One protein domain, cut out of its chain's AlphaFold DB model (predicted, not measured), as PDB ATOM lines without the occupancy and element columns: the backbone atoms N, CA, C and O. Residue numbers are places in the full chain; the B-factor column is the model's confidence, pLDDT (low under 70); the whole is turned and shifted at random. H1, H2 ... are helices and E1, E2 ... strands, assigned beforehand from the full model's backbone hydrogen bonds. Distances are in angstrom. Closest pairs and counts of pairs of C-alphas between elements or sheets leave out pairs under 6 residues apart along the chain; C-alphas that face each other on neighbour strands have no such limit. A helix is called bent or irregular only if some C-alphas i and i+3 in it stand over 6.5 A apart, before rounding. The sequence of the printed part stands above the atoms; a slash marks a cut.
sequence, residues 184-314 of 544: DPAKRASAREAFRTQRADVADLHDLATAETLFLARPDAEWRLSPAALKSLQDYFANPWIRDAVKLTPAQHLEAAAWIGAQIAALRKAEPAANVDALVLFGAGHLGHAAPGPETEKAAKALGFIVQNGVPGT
ATOM      1  N   ASP A 184      29.527  45.862 -90.194       97.06
ATOM      2  CA  ASP A 184      30.398  45.288 -91.227       97.06
ATOM      3  C   ASP A 184      29.625  44.322 -92.164       97.06
ATOM      4  O   ASP A 184      29.162  43.257 -91.734       97.06
ATOM      5  N   PRO A 185      29.493  44.637 -93.473       96.19
ATOM      6  CA  PRO A 185      28.776  43.792 -94.427       96.19
ATOM      7  C   PRO A 185      29.350  42.378 -94.585       96.19
ATOM      8  O   PRO A 185      28.579  41.437 -94.779       96.19
ATOM      9  N   ALA A 186      30.673  42.211 -94.501       95.88
ATOM     10  CA  ALA A 186      31.327  40.915 -94.653       95.88
ATOM     11  C   ALA A 186      31.082  40.034 -93.423       95.88
ATOM     12  O   ALA A 186      30.758  38.852 -93.563       95.88
ATOM     13  N   LYS A 187      31.155  40.616 -92.218       97.06
ATOM     14  CA  LYS A 187      30.814  39.913 -90.971       97.06
ATOM     15  C   LYS A 187      29.343  39.514 -90.943       97.06
ATOM     16  O   LYS A 187      29.054  38.346 -90.689       97.06
ATOM     17  N   ARG A 188      28.422  40.421 -91.305       96.00
ATOM     18  CA  ARG A 188      26.992  40.085 -91.450       96.00
ATOM     19  C   ARG A 188      26.770  38.944 -92.436       96.00
ATOM     20  O   ARG A 188      26.064  37.998 -92.108       96.00
ATOM     21  N   ALA A 189      27.354  39.017 -93.633       94.00
ATOM     22  CA  ALA A 189      27.192  37.982 -94.654       94.00
ATOM     23  C   ALA A 189      27.692  36.614 -94.165       94.00
ATOM     24  O   ALA A 189      27.008  35.609 -94.343       94.00
ATOM     25  N   SER A 190      28.841  36.591 -93.488       94.75
ATOM     26  CA  SER A 190      29.398  35.375 -92.903       94.75
ATOM     27  C   SER A 190      28.522  34.803 -91.781       94.75
ATOM     28  O   SER A 190      28.282  33.596 -91.760       94.75
ATOM     29  N   ALA A 191      27.999  35.647 -90.887       95.81
ATOM     30  CA  ALA A 191      27.095  35.223 -89.819       95.81
ATOM     31  C   ALA A 191      25.760  34.690 -90.366       95.81
ATOM     32  O   ALA A 191      25.283  33.656 -89.907       95.81
ATOM     33  N   ARG A 192      25.189  35.332 -91.397       94.50
ATOM     34  CA  ARG A 192      23.983  34.835 -92.091       94.50
ATOM     35  C   ARG A 192      24.173  33.425 -92.632       94.50
ATOM     36  O   ARG A 192      23.268  32.610 -92.514       94.50
ATOM     37  N   GLU A 193      25.322  33.142 -93.233       92.69
ATOM     38  CA  GLU A 193      25.579  31.820 -93.804       92.69
ATOM     39  C   GLU A 193      25.726  30.740 -92.723       92.69
ATOM     40  O   GLU A 193      25.224  29.625 -92.876       92.69
ATOM     41  N   ALA A 194      26.327  31.092 -91.583       93.31
ATOM     42  CA  ALA A 194      26.370  30.211 -90.419       93.31
ATOM     43  C   ALA A 194      24.958  29.905 -89.880       93.31
ATOM     44  O   ALA A 194      24.637  28.738 -89.657       93.31
ATOM     45  N   PHE A 195      24.084  30.912 -89.754       94.06
ATOM     46  CA  PHE A 195      22.690  30.701 -89.337       94.06
ATOM     47  C   PHE A 195      21.868  29.915 -90.368       94.06
ATOM     48  O   PHE A 195      21.054  29.079 -89.985       94.06
ATOM     49  N   ARG A 196      22.106  30.087 -91.675       90.62
ATOM     50  CA  ARG A 196      21.481  29.246 -92.716       90.62
ATOM     51  C   ARG A 196      21.885  27.783 -92.609       90.62
ATOM     52  O   ARG A 196      21.042  26.906 -92.774       90.62
ATOM     53  N   THR A 197      23.156  27.523 -92.320       90.12
ATOM     54  CA  THR A 197      23.656  26.160 -92.109       90.12
ATOM     55  C   THR A 197      23.008  25.559 -90.860       90.12
ATOM     56  O   THR A 197      22.423  24.483 -90.920       90.12
ATOM     57  N   GLN A 198      22.968  26.313 -89.757       90.06
ATOM     58  CA  GLN A 198      22.274  25.897 -88.538       90.06
ATOM     59  C   GLN A 198      20.780  25.625 -88.765       90.06
ATOM     60  O   GLN A 198      20.253  24.656 -88.225       90.06
ATOM     61  N   ARG A 199      20.102  26.450 -89.573       89.56
ATOM     62  CA  ARG A 199      18.696  26.254 -89.949       89.56
ATOM     63  C   ARG A 199      18.467  24.884 -90.591       89.56
ATOM     64  O   ARG A 199      17.439  24.264 -90.325       89.56
ATOM     65  N   ALA A 200      19.398  24.433 -91.430       86.50
ATOM     66  CA  ALA A 200      19.323  23.137 -92.096       86.50
ATOM     67  C   ALA A 200      19.645  21.965 -91.151       86.50
ATOM     68  O   ALA A 200      19.024  20.908 -91.262       86.50
ATOM     69  N   ASP A 201      20.575  22.163 -90.215       87.56
ATOM     70  CA  ASP A 201      21.114  21.088 -89.375       87.56
ATOM     71  C   ASP A 201      20.345  20.892 -88.052       87.56
ATOM     72  O   ASP A 201      20.333  19.793 -87.498       87.56
ATOM     73  N   VAL A 202      19.694  21.940 -87.529       88.19
ATOM     74  CA  VAL A 202      19.033  21.931 -86.212       88.19
ATOM     75  C   VAL A 202      17.565  22.323 -86.352       88.19
ATOM     76  O   VAL A 202      17.198  23.500 -86.315       88.19
ATOM     77  N   ALA A 203      16.702  21.310 -86.470       87.00
ATOM     78  CA  ALA A 203      15.266  21.508 -86.643       87.00
ATOM     79  C   ALA A 203      14.654  22.390 -85.542       87.00
ATOM     80  O   ALA A 203      13.855  23.258 -85.873       87.00
ATOM     81  N   ASP A 204      15.073  22.246 -84.285       86.06
ATOM     82  CA  ASP A 204      14.543  23.006 -83.137       86.06
ATOM     83  C   ASP A 204      14.973  24.481 -83.112       86.06
ATOM     84  O   ASP A 204      14.494  25.258 -82.295       86.06
ATOM     85  N   LEU A 205      15.848  24.905 -84.030       88.69
ATOM     86  CA  LEU A 205      16.271  26.301 -84.163       88.69
ATOM     87  C   LEU A 205      15.900  26.944 -85.485       88.69
ATOM     88  O   LEU A 205      16.086  28.146 -85.631       88.69
ATOM     89  N   HIS A 206      15.306  26.194 -86.411       92.19
ATOM     90  CA  HIS A 206      14.987  26.662 -87.757       92.19
ATOM     91  C   HIS A 206      14.373  28.073 -87.799       92.19
ATOM     92  O   HIS A 206      14.886  28.957 -88.483       92.19
ATOM     93  N   ASP A 207      13.290  28.306 -87.051       94.50
ATOM     94  CA  ASP A 207      12.554  29.574 -87.092       94.50
ATOM     95  C   ASP A 207      13.344  30.726 -86.437       94.50
ATOM     96  O   ASP A 207      13.370  31.830 -86.982       94.50
ATOM     97  N   LEU A 208      14.082  30.477 -85.349       95.69
ATOM     98  CA  LEU A 208      14.963  31.482 -84.739       95.69
ATOM     99  C   LEU A 208      16.155  31.823 -85.652       95.69
ATOM    100  O   LEU A 208      16.373  32.996 -85.950       95.69
ATOM    101  N   ALA A 209      16.836  30.813 -86.200       94.88
ATOM    102  CA  ALA A 209      17.920  30.982 -87.170       94.88
ATOM    103  C   ALA A 209      17.456  31.718 -88.439       94.88
ATOM    104  O   ALA A 209      18.206  32.485 -89.056       94.88
ATOM    105  N   THR A 210      16.190  31.539 -88.823       94.75
ATOM    106  CA  THR A 210      15.581  32.289 -89.926       94.75
ATOM    107  C   THR A 210      15.388  33.763 -89.566       94.75
ATOM    108  O   THR A 210      15.733  34.629 -90.375       94.75
ATOM    109  N   ALA A 211      14.906  34.071 -88.356       96.31
ATOM    110  CA  ALA A 211      14.820  35.449 -87.868       96.31
ATOM    111  C   ALA A 211      16.203  36.126 -87.849       96.31
ATOM    112  O   ALA A 211      16.343  37.241 -88.351       96.31
ATOM    113  N   GLU A 212      17.239  35.434 -87.370       96.19
ATOM    114  CA  GLU A 212      18.624  35.928 -87.339       96.19
ATOM    115  C   GLU A 212      19.170  36.195 -88.751       96.19
ATOM    116  O   GLU A 212      19.719  37.264 -89.031       96.19
ATOM    117  N   THR A 213      18.948  35.256 -89.677       94.94
ATOM    118  CA  THR A 213      19.362  35.379 -91.082       94.94
ATOM    119  C   THR A 213      18.715  36.585 -91.767       94.94
ATOM    120  O   THR A 213      19.382  37.298 -92.525       94.94
ATOM    121  N   LEU A 214      17.422  36.816 -91.517       93.50
ATOM    122  CA  LEU A 214      16.675  37.940 -92.080       93.50
ATOM    123  C   LEU A 214      17.046  39.270 -91.432       93.50
ATOM    124  O   LEU A 214      17.169  40.270 -92.137       93.50
ATOM    125  N   PHE A 215      17.261  39.281 -90.116       96.12
ATOM    126  CA  PHE A 215      17.708  40.465 -89.397       96.12
ATOM    127  C   PHE A 215      19.040  40.970 -89.956       96.12
ATOM    128  O   PHE A 215      19.148  42.129 -90.357       96.12
ATOM    129  N   LEU A 216      20.014  40.066 -90.096       96.00
ATOM    130  CA  LEU A 216      21.346  40.371 -90.621       96.00
ATOM    131  C   LEU A 216      21.373  40.615 -92.139       96.00
ATOM    132  O   LEU A 216      22.391  41.070 -92.669       96.00
ATOM    133  N   ALA A 217      20.287  40.321 -92.862       92.50
ATOM    134  CA  ALA A 217      20.193  40.596 -94.296       92.50
ATOM    135  C   ALA A 217      20.176  42.091 -94.625       92.50
ATOM    136  O   ALA A 217      20.466  42.459 -95.764       92.50
ATOM    137  N   ARG A 218      19.865  42.932 -93.636       92.19
ATOM    138  CA  ARG A 218      19.781  44.386 -93.755       92.19
ATOM    139  C   ARG A 218      20.649  45.033 -92.671       92.19
ATOM    140  O   ARG A 218      20.756  44.479 -91.579       92.19
ATOM    141  N   PRO A 219      21.291  46.180 -92.934       94.06
ATOM    142  CA  PRO A 219      21.952  46.950 -91.884       94.06
ATOM    143  C   PRO A 219      20.927  47.499 -90.875       94.06
ATOM    144  O   PRO A 219      19.791  47.796 -91.242       94.06
ATOM    145  N   ASP A 220      21.351  47.733 -89.629       92.94
ATOM    146  CA  ASP A 220      20.509  48.293 -88.553       92.94
ATOM    147  C   ASP A 220      19.771  49.586 -88.977       92.94
ATOM    148  O   ASP A 220      18.620  49.806 -88.600       92.94
ATOM    149  N   ALA A 221      20.386  50.416 -89.830       93.00
ATOM    150  CA  ALA A 221      19.782  51.648 -90.348       93.00
ATOM    151  C   ALA A 221      18.520  51.409 -91.203       93.00
ATOM    152  O   ALA A 221      17.589  52.214 -91.174       93.00
ATOM    153  N   GLU A 222      18.453  50.299 -91.942       92.75
ATOM    154  CA  GLU A 222      17.281  49.953 -92.759       92.75
ATOM    155  C   GLU A 222      16.093  49.489 -91.913       92.75
ATOM    156  O   GLU A 222      14.946  49.638 -92.337       92.75
ATOM    157  N   TRP A 223      16.345  48.996 -90.696       94.00
ATOM    158  CA  TRP A 223      15.296  48.659 -89.734       94.00
ATOM    159  C   TRP A 223      14.616  49.898 -89.137       94.00
ATOM    160  O   TRP A 223      13.531  49.776 -88.574       94.00
ATOM    161  N   ARG A 224      15.201  51.098 -89.292       94.81
ATOM    162  CA  ARG A 224      14.640  52.375 -88.804       94.81
ATOM    163  C   ARG A 224      14.254  52.326 -87.318       94.81
ATOM    164  O   ARG A 224      13.204  52.828 -86.925       94.81
ATOM    165  N   LEU A 225      15.084  51.675 -86.507       94.12
ATOM    166  CA  LEU A 225      14.848  51.534 -85.073       94.12
ATOM    167  C   LEU A 225      15.077  52.881 -84.378       94.12
ATOM    168  O   LEU A 225      16.099  53.530 -84.606       94.12
ATOM    169  N   SER A 226      14.154  53.285 -83.505       95.81
ATOM    170  CA  SER A 226      14.406  54.399 -82.590       95.81
ATOM    171  C   SER A 226      15.487  54.006 -81.569       95.81
ATOM    172  O   SER A 226      15.719  52.812 -81.352       95.81
ATOM    173  N   PRO A 227      16.153  54.964 -80.895       96.12
ATOM    174  CA  PRO A 227      17.142  54.639 -79.865       96.12
ATOM    175  C   PRO A 227      16.592  53.716 -78.765       96.12
ATOM    176  O   PRO A 227      17.308  52.844 -78.276       96.12
ATOM    177  N   ALA A 228      15.310  53.865 -78.409       96.62
ATOM    178  CA  ALA A 228      14.643  53.005 -77.436       96.62
ATOM    179  C   ALA A 228      14.428  51.582 -77.979       96.62
ATOM    180  O   ALA A 228      14.753  50.616 -77.293       96.62
ATOM    181  N   ALA A 229      13.953  51.444 -79.222       96.38
ATOM    182  CA  ALA A 229      13.775  50.137 -79.857       96.38
ATOM    183  C   ALA A 229      15.112  49.402 -80.051       96.38
ATOM    184  O   ALA A 229      15.206  48.203 -79.785       96.38
ATOM    185  N   LEU A 230      16.164  50.128 -80.449       95.25
ATOM    186  CA  LEU A 230      17.516  49.585 -80.552       95.25
ATOM    187  C   LEU A 230      18.017  49.096 -79.191       95.25
ATOM    188  O   LEU A 230      18.568  48.001 -79.114       95.25
ATOM    189  N   LYS A 231      17.790  49.866 -78.119       96.50
ATOM    190  CA  LYS A 231      18.139  49.448 -76.758       96.50
ATOM    191  C   LYS A 231      17.409  48.166 -76.355       96.50
ATOM    192  O   LYS A 231      18.074  47.224 -75.952       96.50
ATOM    193  N   SER A 232      16.088  48.081 -76.531       97.06
ATOM    194  CA  SER A 232      15.332  46.855 -76.218       97.06
ATOM    195  C   SER A 232      15.824  45.641 -77.012       97.06
ATOM    196  O   SER A 232      15.837  44.528 -76.491       97.06
ATOM    197  N   LEU A 233      16.262  45.842 -78.259       96.19
ATOM    198  CA  LEU A 233      16.867  44.784 -79.065       96.19
ATOM    199  C   LEU A 233      18.257  44.373 -78.543       96.19
ATOM    200  O   LEU A 233      18.582  43.189 -78.543       96.19
ATOM    201  N   GLN A 234      19.070  45.317 -78.061       95.62
ATOM    202  CA  GLN A 234      20.336  44.987 -77.394       95.62
ATOM    203  C   GLN A 234      20.108  44.253 -76.069       95.62
ATOM    204  O   GLN A 234      20.780  43.260 -75.801       95.62
ATOM    205  N   ASP A 235      19.123  44.685 -75.281       96.50
ATOM    206  CA  ASP A 235      18.742  44.026 -74.032       96.50
ATOM    207  C   ASP A 235      18.267  42.589 -74.304       96.50
ATOM    208  O   ASP A 235      18.634  41.667 -73.579       96.50
ATOM    209  N   TYR A 236      17.527  42.371 -75.399       96.50
ATOM    210  CA  TYR A 236      17.167  41.034 -75.875       96.50
ATOM    211  C   TYR A 236      18.407  40.169 -76.134       96.50
ATOM    212  O   TYR A 236      18.526  39.091 -75.552       96.50
ATOM    213  N   PHE A 237      19.348  40.657 -76.948       95.19
ATOM    214  CA  PHE A 237      20.582  39.944 -77.292       95.19
ATOM    215  C   PHE A 237      21.516  39.708 -76.097       95.19
ATOM    216  O   PHE A 237      22.310  38.767 -76.107       95.19
ATOM    217  N   ALA A 238      21.415  40.529 -75.051       93.00
ATOM    218  CA  ALA A 238      22.167  40.357 -73.814       93.00
ATOM    219  C   ALA A 238      21.633  39.217 -72.925       93.00
ATOM    220  O   ALA A 238      22.336  38.799 -72.000       93.00
ATOM    221  N   ASN A 239      20.428  38.694 -73.187       93.81
ATOM    222  CA  ASN A 239      19.861  37.619 -72.377       93.81
ATOM    223  C   ASN A 239      20.666  36.310 -72.506       93.81
ATOM    224  O   ASN A 239      21.084  35.939 -73.610       93.81
ATOM    225  N   PRO A 240      20.824  35.542 -71.408       88.25
ATOM    226  CA  PRO A 240      21.573  34.284 -71.420       88.25
ATOM    227  C   PRO A 240      21.046  33.255 -72.427       88.25
ATOM    228  O   PRO A 240      21.837  32.517 -73.009       88.25
ATOM    229  N   TRP A 241      19.732  33.239 -72.683       87.50
ATOM    230  CA  TRP A 241      19.111  32.294 -73.611       87.50
ATOM    231  C   TRP A 241      19.598  32.428 -75.061       87.50
ATOM    232  O   TRP A 241      19.548  31.447 -75.793       87.50
ATOM    233  N   ILE A 242      20.118  33.589 -75.481       88.00
ATOM    234  CA  ILE A 242      20.665  33.771 -76.840       88.00
ATOM    235  C   ILE A 242      22.040  33.118 -76.975       88.00
ATOM    236  O   ILE A 242      22.361  32.541 -78.010       88.00
ATOM    237  N   ARG A 243      22.855  33.155 -75.914       85.50
ATOM    238  CA  ARG A 243      24.206  32.568 -75.930       85.50
ATOM    239  C   ARG A 243      24.174  31.043 -76.014       85.50
ATOM    240  O   ARG A 243      25.073  30.448 -76.596       85.50
ATOM    241  N   ASP A 244      23.125  30.440 -75.463       87.31
ATOM    242  CA  ASP A 244      22.880  28.999 -75.436       87.31
ATOM    243  C   ASP A 244      21.607  28.625 -76.223       87.31
ATOM    244  O   ASP A 244      20.875  27.723 -75.817       87.31
ATOM    245  N   ALA A 245      21.343  29.289 -77.359       87.94
ATOM    246  CA  ALA A 245      20.106  29.105 -78.131       87.94
ATOM    247  C   ALA A 245      19.781  27.624 -78.423       87.94
ATOM    248  O   ALA A 245      18.638  27.203 -78.303       87.94
ATOM    249  N   VAL A 246      20.799  26.797 -78.692       88.50
ATOM    250  CA  VAL A 246      20.676  25.345 -78.965       88.50
ATOM    251  C   VAL A 246      20.069  24.546 -77.805       88.50
ATOM    252  O   VAL A 246      19.595  23.434 -78.010       88.50
ATOM    253  N   LYS A 247      20.072  25.087 -76.585       90.81
ATOM    254  CA  LYS A 247      19.528  24.429 -75.390       90.81
ATOM    255  C   LYS A 247      18.128  24.919 -75.022       90.81
ATOM    256  O   LYS A 247      17.622  24.529 -73.971       90.81
ATOM    257  N   LEU A 248      17.523  25.797 -75.825       93.56
ATOM    258  CA  LEU A 248      16.219  26.352 -75.496       93.56
ATOM    259  C   LEU A 248      15.124  25.301 -75.598       93.56
ATOM    260  O   LEU A 248      14.928  24.641 -76.612       93.56
ATOM    261  N   THR A 249      14.377  25.176 -74.510       94.81
ATOM    262  CA  THR A 249      13.157  24.376 -74.457       94.81
ATOM    263  C   THR A 249      11.976  25.161 -75.038       94.81
ATOM    264  O   THR A 249      11.985  26.398 -75.011       94.81
ATOM    265  N   PRO A 250      10.892  24.493 -75.476       95.25
ATOM    266  CA  PRO A 250       9.673  25.175 -75.921       95.25
ATOM    267  C   PRO A 250       9.112  26.185 -74.903       95.25
ATOM    268  O   PRO A 250       8.569  27.220 -75.288       95.25
ATOM    269  N   ALA A 251       9.272  25.920 -73.600       96.31
ATOM    270  CA  ALA A 251       8.867  26.837 -72.534       96.31
ATOM    271  C   ALA A 251       9.730  28.110 -72.494       96.31
ATOM    272  O   ALA A 251       9.195  29.204 -72.338       96.31
ATOM    273  N   GLN A 252      11.045  27.988 -72.696       96.25
ATOM    274  CA  GLN A 252      11.953  29.140 -72.771       96.25
ATOM    275  C   GLN A 252      11.742  29.952 -74.052       96.25
ATOM    276  O   GLN A 252      11.814  31.178 -74.017       96.25
ATOM    277  N   HIS A 253      11.421  29.301 -75.175       96.62
ATOM    278  CA  HIS A 253      10.984  30.004 -76.385       96.62
ATOM    279  C   HIS A 253       9.725  30.839 -76.122       96.62
ATOM    280  O   HIS A 253       9.667  32.010 -76.497       96.62
ATOM    281  N   LEU A 254       8.736  30.271 -75.429       97.25
ATOM    282  CA  LEU A 254       7.528  30.996 -75.048       97.25
ATOM    283  C   LEU A 254       7.823  32.168 -74.097       97.25
ATOM    284  O   LEU A 254       7.294  33.261 -74.299       97.25
ATOM    285  N   GLU A 255       8.683  31.966 -73.098       97.12
ATOM    286  CA  GLU A 255       9.122  33.020 -72.175       97.12
ATOM    287  C   GLU A 255       9.793  34.180 -72.925       97.12
ATOM    288  O   GLU A 255       9.418  35.339 -72.735       97.12
ATOM    289  N   ALA A 256      10.715  33.874 -73.841       97.12
ATOM    290  CA  ALA A 256      11.386  34.873 -74.665       97.12
ATOM    291  C   ALA A 256      10.393  35.640 -75.556       97.12
ATOM    292  O   ALA A 256      10.428  36.871 -75.604       97.12
ATOM    293  N   ALA A 257       9.457  34.945 -76.214       97.88
ATOM    294  CA  ALA A 257       8.418  35.584 -77.024       97.88
ATOM    295  C   ALA A 257       7.515  36.513 -76.188       97.88
ATOM    296  O   ALA A 257       7.209  37.631 -76.611       97.88
ATOM    297  N   ALA A 258       7.122  36.081 -74.985       98.12
ATOM    298  CA  ALA A 258       6.322  36.883 -74.064       98.12
ATOM    299  C   ALA A 258       7.085  38.125 -73.569       98.12
ATOM    300  O   ALA A 258       6.517  39.220 -73.530       98.12
ATOM    301  N   TRP A 259       8.375  37.979 -73.252       98.06
ATOM    302  CA  TRP A 259       9.243  39.091 -72.870       98.06
ATOM    303  C   TRP A 259       9.351  40.129 -73.994       98.06
ATOM    304  O   TRP A 259       9.148  41.319 -73.750       98.06
ATOM    305  N   ILE A 260       9.572  39.692 -75.242       98.31
ATOM    306  CA  ILE A 260       9.615  40.584 -76.413       98.31
ATOM    307  C   ILE A 260       8.277  41.315 -76.580       98.31
ATOM    308  O   ILE A 260       8.259  42.532 -76.770       98.31
ATOM    309  N   GLY A 261       7.150  40.606 -76.457       98.19
ATOM    310  CA  GLY A 261       5.816  41.213 -76.507       98.19
ATOM    311  C   GLY A 261       5.623  42.314 -75.457       98.19
ATOM    312  O   GLY A 261       5.085  43.380 -75.765       98.19
ATOM    313  N   ALA A 262       6.129  42.110 -74.237       98.31
ATOM    314  CA  ALA A 262       6.101  43.125 -73.185       98.31
ATOM    315  C   ALA A 262       6.972  44.351 -73.523       98.31
ATOM    316  O   ALA A 262       6.531  45.484 -73.310       98.31
ATOM    317  N   GLN A 263       8.164  44.149 -74.101       98.31
ATOM    318  CA  GLN A 263       9.017  45.253 -74.563       98.31
ATOM    319  C   GLN A 263       8.337  46.073 -75.663       98.31
ATOM    320  O   GLN A 263       8.328  47.300 -75.603       98.31
ATOM    321  N   ILE A 264       7.700  45.413 -76.634       98.31
ATOM    322  CA  ILE A 264       6.947  46.085 -77.702       98.31
ATOM    323  C   ILE A 264       5.798  46.917 -77.125       98.31
ATOM    324  O   ILE A 264       5.593  48.057 -77.545       98.31
ATOM    325  N   ALA A 265       5.057  46.378 -76.153       98.00
ATOM    326  CA  ALA A 265       3.979  47.109 -75.494       98.00
ATOM    327  C   ALA A 265       4.498  48.355 -74.752       98.00
ATOM    328  O   ALA A 265       3.900  49.427 -74.857       98.00
ATOM    329  N   ALA A 266       5.628  48.238 -74.047       98.06
ATOM    330  CA  ALA A 266       6.269  49.363 -73.371       98.06
ATOM    331  C   ALA A 266       6.757  50.433 -74.366       98.06
ATOM    332  O   ALA A 266       6.484  51.618 -74.169       98.06
ATOM    333  N   LEU A 267       7.400  50.015 -75.462       98.06
ATOM    334  CA  LEU A 267       7.862  50.904 -76.530       98.06
ATOM    335  C   LEU A 267       6.700  51.651 -77.180       98.06
ATOM    336  O   LEU A 267       6.743  52.870 -77.243       98.06
ATOM    337  N   ARG A 268       5.626  50.961 -77.580       97.38
ATOM    338  CA  ARG A 268       4.445  51.604 -78.188       97.38
ATOM    339  C   ARG A 268       3.725  52.558 -77.235       97.38
ATOM    340  O   ARG A 268       3.118  53.523 -77.686       97.38
ATOM    341  N   LYS A 269       3.781  52.306 -75.923       97.88
ATOM    342  CA  LYS A 269       3.236  53.225 -74.915       97.88
ATOM    343  C   LYS A 269       4.066  54.508 -74.808       97.88
ATOM    344  O   LYS A 269       3.488  55.577 -74.636       97.88
ATOM    345  N   ALA A 270       5.392  54.401 -74.873       97.62
ATOM    346  CA  ALA A 270       6.299  55.545 -74.777       97.62
ATOM    347  C   ALA A 270       6.415  56.321 -76.102       97.62
ATOM    348  O   ALA A 270       6.441  57.547 -76.110       97.62
ATOM    349  N   GLU A 271       6.458  55.601 -77.218       97.19
ATOM    350  CA  GLU A 271       6.659  56.102 -78.572       97.19
ATOM    351  C   GLU A 271       5.725  55.331 -79.531       97.19
ATOM    352  O   GLU A 271       6.112  54.312 -80.106       97.19
ATOM    353  N   PRO A 272       4.474  55.793 -79.732       96.62
ATOM    354  CA  PRO A 272       3.483  55.079 -80.548       96.62
ATOM    355  C   PRO A 272       3.899  54.818 -82.002       96.62
ATOM    356  O   PRO A 272       3.397  53.885 -82.623       96.62
ATOM    357  N   ALA A 273       4.811  55.634 -82.539       96.06
ATOM    358  CA  ALA A 273       5.342  55.516 -83.895       96.06
ATOM    359  C   ALA A 273       6.645  54.692 -83.983       96.06
ATOM    360  O   ALA A 273       7.214  54.588 -85.070       96.06
ATOM    361  N   ALA A 274       7.132  54.125 -82.871       95.69
ATOM    362  CA  ALA A 274       8.358  53.334 -82.865       95.69
ATOM    363  C   ALA A 274       8.233  52.126 -83.800       95.69
ATOM    364  O   ALA A 274       7.291  51.332 -83.695       95.69
ATOM    365  N   ASN A 275       9.214  51.954 -84.689       96.06
ATOM    366  CA  ASN A 275       9.305  50.743 -85.490       96.06
ATOM    367  C   ASN A 275       9.767  49.572 -84.609       96.06
ATOM    368  O   ASN A 275      10.856  49.608 -84.036       96.06
ATOM    369  N   VAL A 276       8.938  48.532 -84.522       97.25
ATOM    370  CA  VAL A 276       9.181  47.332 -83.711       97.25
ATOM    371  C   VAL A 276       9.373  46.072 -84.556       97.25
ATOM    372  O   VAL A 276       9.465  44.982 -83.997       97.25
ATOM    373  N   ASP A 277       9.466  46.190 -85.883       95.75
ATOM    374  CA  ASP A 277       9.483  45.044 -86.805       95.75
ATOM    375  C   ASP A 277      10.605  44.040 -86.505       95.75
ATOM    376  O   ASP A 277      10.380  42.833 -86.560       95.75
ATOM    377  N   ALA A 278      11.797  44.520 -86.128       96.81
ATOM    378  CA  ALA A 278      12.910  43.647 -85.749       96.81
ATOM    379  C   ALA A 278      12.586  42.819 -84.491       96.81
ATOM    380  O   ALA A 278      12.853  41.623 -84.454       96.81
ATOM    381  N   LEU A 279      11.960  43.427 -83.477       98.00
ATOM    382  CA  LEU A 279      11.531  42.718 -82.269       98.00
ATOM    383  C   LEU A 279      10.423  41.709 -82.594       98.00
ATOM    384  O   LEU A 279      10.492  40.565 -82.153       98.00
ATOM    385  N   VAL A 280       9.436  42.094 -83.412       97.81
ATOM    386  CA  VAL A 280       8.364  41.185 -83.858       97.81
ATOM    387  C   VAL A 280       8.949  39.980 -84.603       97.81
ATOM    388  O   VAL A 280       8.504  38.859 -84.371       97.81
ATOM    389  N   LEU A 281       9.978  40.185 -85.439       97.38
ATOM    390  CA  LEU A 281      10.678  39.121 -86.166       97.38
ATOM    391  C   LEU A 281      11.284  38.074 -85.217       97.38
ATOM    392  O   LEU A 281      11.036  36.882 -85.393       97.38
ATOM    393  N   PHE A 282      12.024  38.501 -84.190       97.88
ATOM    394  CA  PHE A 282      12.578  37.582 -83.186       97.88
ATOM    395  C   PHE A 282      11.489  36.923 -82.337       97.88
ATOM    396  O   PHE A 282      11.559  35.725 -82.060       97.88
ATOM    397  N   GLY A 283      10.440  37.670 -81.981       97.94
ATOM    398  CA  GLY A 283       9.271  37.123 -81.294       97.94
ATOM    399  C   GLY A 283       8.607  35.995 -82.089       97.94
ATOM    400  O   GLY A 283       8.300  34.948 -81.524       97.94
ATOM    401  N   ALA A 284       8.450  36.162 -83.405       97.88
ATOM    402  CA  ALA A 284       7.941  35.118 -84.292       97.88
ATOM    403  C   ALA A 284       8.889  33.916 -84.397       97.88
ATOM    404  O   ALA A 284       8.426  32.781 -84.320       97.88
ATOM    405  N   GLY A 285      10.202  34.153 -84.500       97.00
ATOM    406  CA  GLY A 285      11.206  33.085 -84.493       97.00
ATOM    407  C   GLY A 285      11.136  32.218 -83.232       97.00
ATOM    408  O   GLY A 285      11.245  30.996 -83.312       97.00
ATOM    409  N   HIS A 286      10.870  32.826 -82.070       97.81
ATOM    410  CA  HIS A 286      10.631  32.086 -80.833       97.81
ATOM    411  C   HIS A 286       9.275  31.373 -80.804       97.81
ATOM    412  O   HIS A 286       9.226  30.197 -80.446       97.81
ATOM    413  N   LEU A 287       8.186  32.035 -81.209       97.00
ATOM    414  CA  LEU A 287       6.862  31.404 -81.286       97.00
ATOM    415  C   LEU A 287       6.840  30.177 -82.197       97.00
ATOM    416  O   LEU A 287       6.089  29.246 -81.925       97.00
ATOM    417  N   GLY A 288       7.679  30.160 -83.236       94.75
ATOM    418  CA  GLY A 288       7.842  29.028 -84.142       94.75
ATOM    419  C   GLY A 288       8.176  27.701 -83.446       94.75
ATOM    420  O   GLY A 288       7.830  26.636 -83.955       94.75
ATOM    421  N   HIS A 289       8.781  27.758 -82.256       94.69
ATOM    422  CA  HIS A 289       9.188  26.589 -81.465       94.69
ATOM    423  C   HIS A 289       8.455  26.466 -80.123       94.69
ATOM    424  O   HIS A 289       8.690  25.526 -79.365       94.69
ATOM    425  N   ALA A 290       7.557  27.401 -79.808       94.81
ATOM    426  CA  ALA A 290       6.731  27.320 -78.612       94.81
ATOM    427  C   ALA A 290       5.643  26.245 -78.776       94.81
ATOM    428  O   ALA A 290       5.063  26.073 -79.849       94.81
ATOM    429  N   ALA A 291       5.321  25.537 -77.691       93.62
ATOM    430  CA  ALA A 291       4.218  24.579 -77.707       93.62
ATOM    431  C   ALA A 291       2.876  25.314 -77.917       93.62
ATOM    432  O   ALA A 291       2.641  26.337 -77.267       93.62
ATOM    433  N   PRO A 292       1.970  24.831 -78.785       92.69
ATOM    434  CA  PRO A 292       0.679  25.480 -78.990       92.69
ATOM    435  C   PRO A 292      -0.169  25.415 -77.711       92.69
ATOM    436  O   PRO A 292      -0.267  24.373 -77.065       92.69
ATOM    437  N   GLY A 293      -0.799  26.532 -77.345       94.50
ATOM    438  CA  GLY A 293      -1.640  26.627 -76.153       94.50
ATOM    439  C   GLY A 293      -2.019  28.069 -75.792       94.50
ATOM    440  O   GLY A 293      -1.538  29.003 -76.438       94.50
ATOM    441  N   PRO A 294      -2.850  28.275 -74.752       97.44
ATOM    442  CA  PRO A 294      -3.382  29.596 -74.390       97.44
ATOM    443  C   PRO A 294      -2.312  30.664 -74.127       97.44
ATOM    444  O   PRO A 294      -2.470  31.817 -74.529       97.44
ATOM    445  N   GLU A 295      -1.195  30.289 -73.497       97.75
ATOM    446  CA  GLU A 295      -0.088  31.219 -73.244       97.75
ATOM    447  C   GLU A 295       0.645  31.611 -74.537       97.75
ATOM    448  O   GLU A 295       1.003  32.774 -74.716       97.75
ATOM    449  N   THR A 296       0.786  30.685 -75.490       96.75
ATOM    450  CA  THR A 296       1.338  30.968 -76.825       96.75
ATOM    451  C   THR A 296       0.430  31.912 -77.604       96.75
ATOM    452  O   THR A 296       0.914  32.852 -78.232       96.75
ATOM    453  N   GLU A 297      -0.894  31.751 -77.506       97.69
ATOM    454  CA  GLU A 297      -1.836  32.697 -78.115       97.69
ATOM    455  C   GLU A 297      -1.744  34.094 -77.497       97.69
ATOM    456  O   GLU A 297      -1.831  35.103 -78.202       97.69
ATOM    457  N   LYS A 298      -1.572  34.168 -76.176       98.31
ATOM    458  CA  LYS A 298      -1.390  35.426 -75.450       98.31
ATOM    459  C   LYS A 298      -0.095  36.124 -75.870       98.31
ATOM    460  O   LYS A 298      -0.130  37.319 -76.165       98.31
ATOM    461  N   ALA A 299       1.015  35.389 -75.957       98.19
ATOM    462  CA  ALA A 299       2.290  35.911 -76.447       98.19
ATOM    463  C   ALA A 299       2.185  36.379 -77.911       98.19
ATOM    464  O   ALA A 299       2.612  37.484 -78.239       98.19
ATOM    465  N   ALA A 300       1.523  35.606 -78.777       98.25
ATOM    466  CA  ALA A 300       1.271  35.986 -80.166       98.25
ATOM    467  C   ALA A 300       0.473  37.290 -80.290       98.25
ATOM    468  O   ALA A 300       0.872  38.186 -81.035       98.25
ATOM    469  N   LYS A 301      -0.598  37.448 -79.507       98.25
ATOM    470  CA  LYS A 301      -1.381  38.694 -79.466       98.25
ATOM    471  C   LYS A 301      -0.548  39.880 -78.976       98.25
ATOM    472  O   LYS A 301      -0.677  40.969 -79.531       98.25
ATOM    473  N   ALA A 302       0.337  39.681 -77.996       97.88
ATOM    474  CA  ALA A 302       1.249  40.727 -77.521       97.88
ATOM    475  C   ALA A 302       2.243  41.191 -78.605       97.88
ATOM    476  O   ALA A 302       2.602  42.366 -78.648       97.88
ATOM    477  N   LEU A 303       2.628  40.298 -79.522       98.06
ATOM    478  CA  LEU A 303       3.447  40.617 -80.699       98.06
ATOM    479  C   LEU A 303       2.641  41.244 -81.854       98.06
ATOM    480  O   LEU A 303       3.224  41.697 -82.836       98.06
ATOM    481  N   GLY A 304       1.311  41.323 -81.740       96.94
ATOM    482  CA  GLY A 304       0.422  41.853 -82.778       96.94
ATOM    483  C   GLY A 304      -0.042  40.820 -83.809       96.94
ATOM    484  O   GLY A 304      -0.582  41.202 -84.844       96.94
ATOM    485  N   PHE A 305       0.145  39.526 -83.542       98.25
ATOM    486  CA  PHE A 305      -0.390  38.456 -84.379       98.25
ATOM    487  C   PHE A 305      -1.837  38.119 -84.022       98.25
ATOM    488  O   PHE A 305      -2.284  38.271 -82.882       98.25
ATOM    489  N   ILE A 306      -2.557  37.589 -85.007       97.75
ATOM    490  CA  ILE A 306      -3.809  36.872 -84.784       97.75
ATOM    491  C   ILE A 306      -3.520  35.374 -84.690       97.75
ATOM    492  O   ILE A 306      -2.502  34.899 -85.192       97.75
ATOM    493  N   VAL A 307      -4.430  34.627 -84.071       96.56
ATOM    494  CA  VAL A 307      -4.349  33.165 -84.007       96.56
ATOM    495  C   VAL A 307      -5.551  32.586 -84.735       96.56
ATOM    496  O   VAL A 307      -6.689  32.913 -84.402       96.56
ATOM    497  N   GLN A 308      -5.302  31.732 -85.727       93.56
ATOM    498  CA  GLN A 308      -6.335  30.980 -86.437       93.56
ATOM    499  C   GLN A 308      -5.984  29.497 -86.374       93.56
ATOM    500  O   GLN A 308      -4.873  29.105 -86.726       93.56
ATOM    501  N   ASN A 309      -6.926  28.672 -85.912       89.44
ATOM    502  CA  ASN A 309      -6.735  27.226 -85.755       89.44
ATOM    503  C   ASN A 309      -5.472  26.864 -84.943       89.44
ATOM    504  O   ASN A 309      -4.749  25.936 -85.293       89.44
ATOM    505  N   GLY A 310      -5.183  27.631 -83.885       90.44
ATOM    506  CA  GLY A 310      -4.017  27.425 -83.018       90.44
ATOM    507  C   GLY A 310      -2.668  27.837 -83.618       90.44
ATOM    508  O   GLY A 310      -1.645  27.673 -82.962       90.44
ATOM    509  N   VAL A 311      -2.644  28.387 -84.836       95.00
ATOM    510  CA  VAL A 311      -1.422  28.884 -85.483       95.00
ATOM    511  C   VAL A 311      -1.397  30.412 -85.381       95.00
ATOM    512  O   VAL A 311      -2.390  31.044 -85.745       95.00
ATOM    513  N   PRO A 312      -0.316  31.038 -84.885       97.50
ATOM    514  CA  PRO A 312      -0.153  32.490 -84.909       97.50
ATOM    515  C   PRO A 312       0.248  32.998 -86.302       97.50
ATOM    516  O   PRO A 312       0.886  32.291 -87.081       97.50
ATOM    517  N   GLY A 313      -0.080  34.247 -86.623       97.38
ATOM    518  CA  GLY A 313       0.387  34.891 -87.849       97.38
ATOM    519  C   GLY A 313      -0.220  36.261 -88.121       97.38
ATOM    520  O   GLY A 313      -1.003  36.793 -87.332       97.38
ATOM    521  N   THR A 314       0.146  36.848 -89.258       97.62
ATOM    522  CA  THR A 314      -0.450  38.090 -89.767       97.62
ATOM    523  C   THR A 314      -1.619  37.777 -90.701       97.62
ATOM    524  O   THR A 314      -1.650  36.718 -91.327       97.62
TER     525      THR A 314
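What this domain is: This is residues 184 to 314 of the 544 residues of an uncharacterized protein of Planctomycetes bacterium (UniProt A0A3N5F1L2). Helices H1, H2 and H7 are side by side in a row, H6 packs on H7, and H8 packs on H6 on the side away from H4. The small strand hairpin E1 E2 packs on H8, while the short helix H3 lies near H7 and the short helix H5 lies near H6. The printed part has 131 residues, with eight named helices H1 to H8 followed along the chain by the two strands E1 and E2, an antiparallel sheet. It is mostly helix and compact, with a radius of gyration of the C-alphas of 14.3 A and spans of 40 by 35 by 26 A.

How they stand to each other: E1, residues 306 to 308, and E2, residues 311 to 313, form an antiparallel hairpin at 144 degrees, with N 306 and O 313 2.9 A apart and N 308 and O 311 3.0 A apart, within hydrogen-bond range. H8, residues 294 to 302, has 4 pairs of C-alphas within 8 A of E1 and 3 pairs within 8 A of E2; the closest C-alphas of H8 and E2 are those of Ala 300 and Pro 312, 6.1 A. H6, residues 250 to 270, touches H8 at Gly 261 and Ala 302, whose C-alphas are the closest, 4.7 A, at a shallow tilt of 31 degrees, the same way. H7, residues 277 to 287, forms a helical hairpin with H6, a shallow tilt of 24 degrees, opposite ways; the closest C-alphas are those of Ala 257 and Gly 283, 4.6 A. H7 and H8 only just touch, with 3 pairs of C-alphas within 8 A, the closest those of Leu 287 and Thr 296, 7.1 A. H4, residues 227 to 237, touches residues 260 to 267 of H6 alone, the closest C-alphas being those of Ser 232 and Gln 263, 6.7 A; H4, H6 and H7 are an up and down bundle, each helix running against the one before it. H2, residues 203 to 215, touches H7 at a shallow tilt of 3 degrees, opposite ways, with the C-alphas of Leu 208 and Gly 285 closest, 4.1 A. H1, residues 185 to 201, forms a helical hairpin with H2, the closest C-alphas being those of Arg 199 and His 206, 4.3 A. H3, residues 220 to 223, is close but not clearly touching H7, and H5, residues 240 to 243, is so to H6. Every O i to N i+4 pair is within hydrogen-bond range in H1, H4, H6, H7 and H8, but 7 of 9 in H2.

Where its parts are: H1 begins at C-alpha 185 (28.776, 43.792, -94.427) and is 24.5 A long. H2 is 19.3 A and irregular, with C-alphas 204 and 207 7.9 A apart. H6, 30.6 A, runs from C-alpha 250 (9.673, 25.175, -75.921); H4 is 15.3 A and H7 14.9 A. E2 ends at C-alpha 313 (0.387, 34.891, -87.849).

The domain as a whole: The C-alphas farthest apart are those of Ala 186 and Pro 294, 41.8 A. The printed part has no cut and no long link. Its mean pLDDT is 94.9, and no printed residue is under 70.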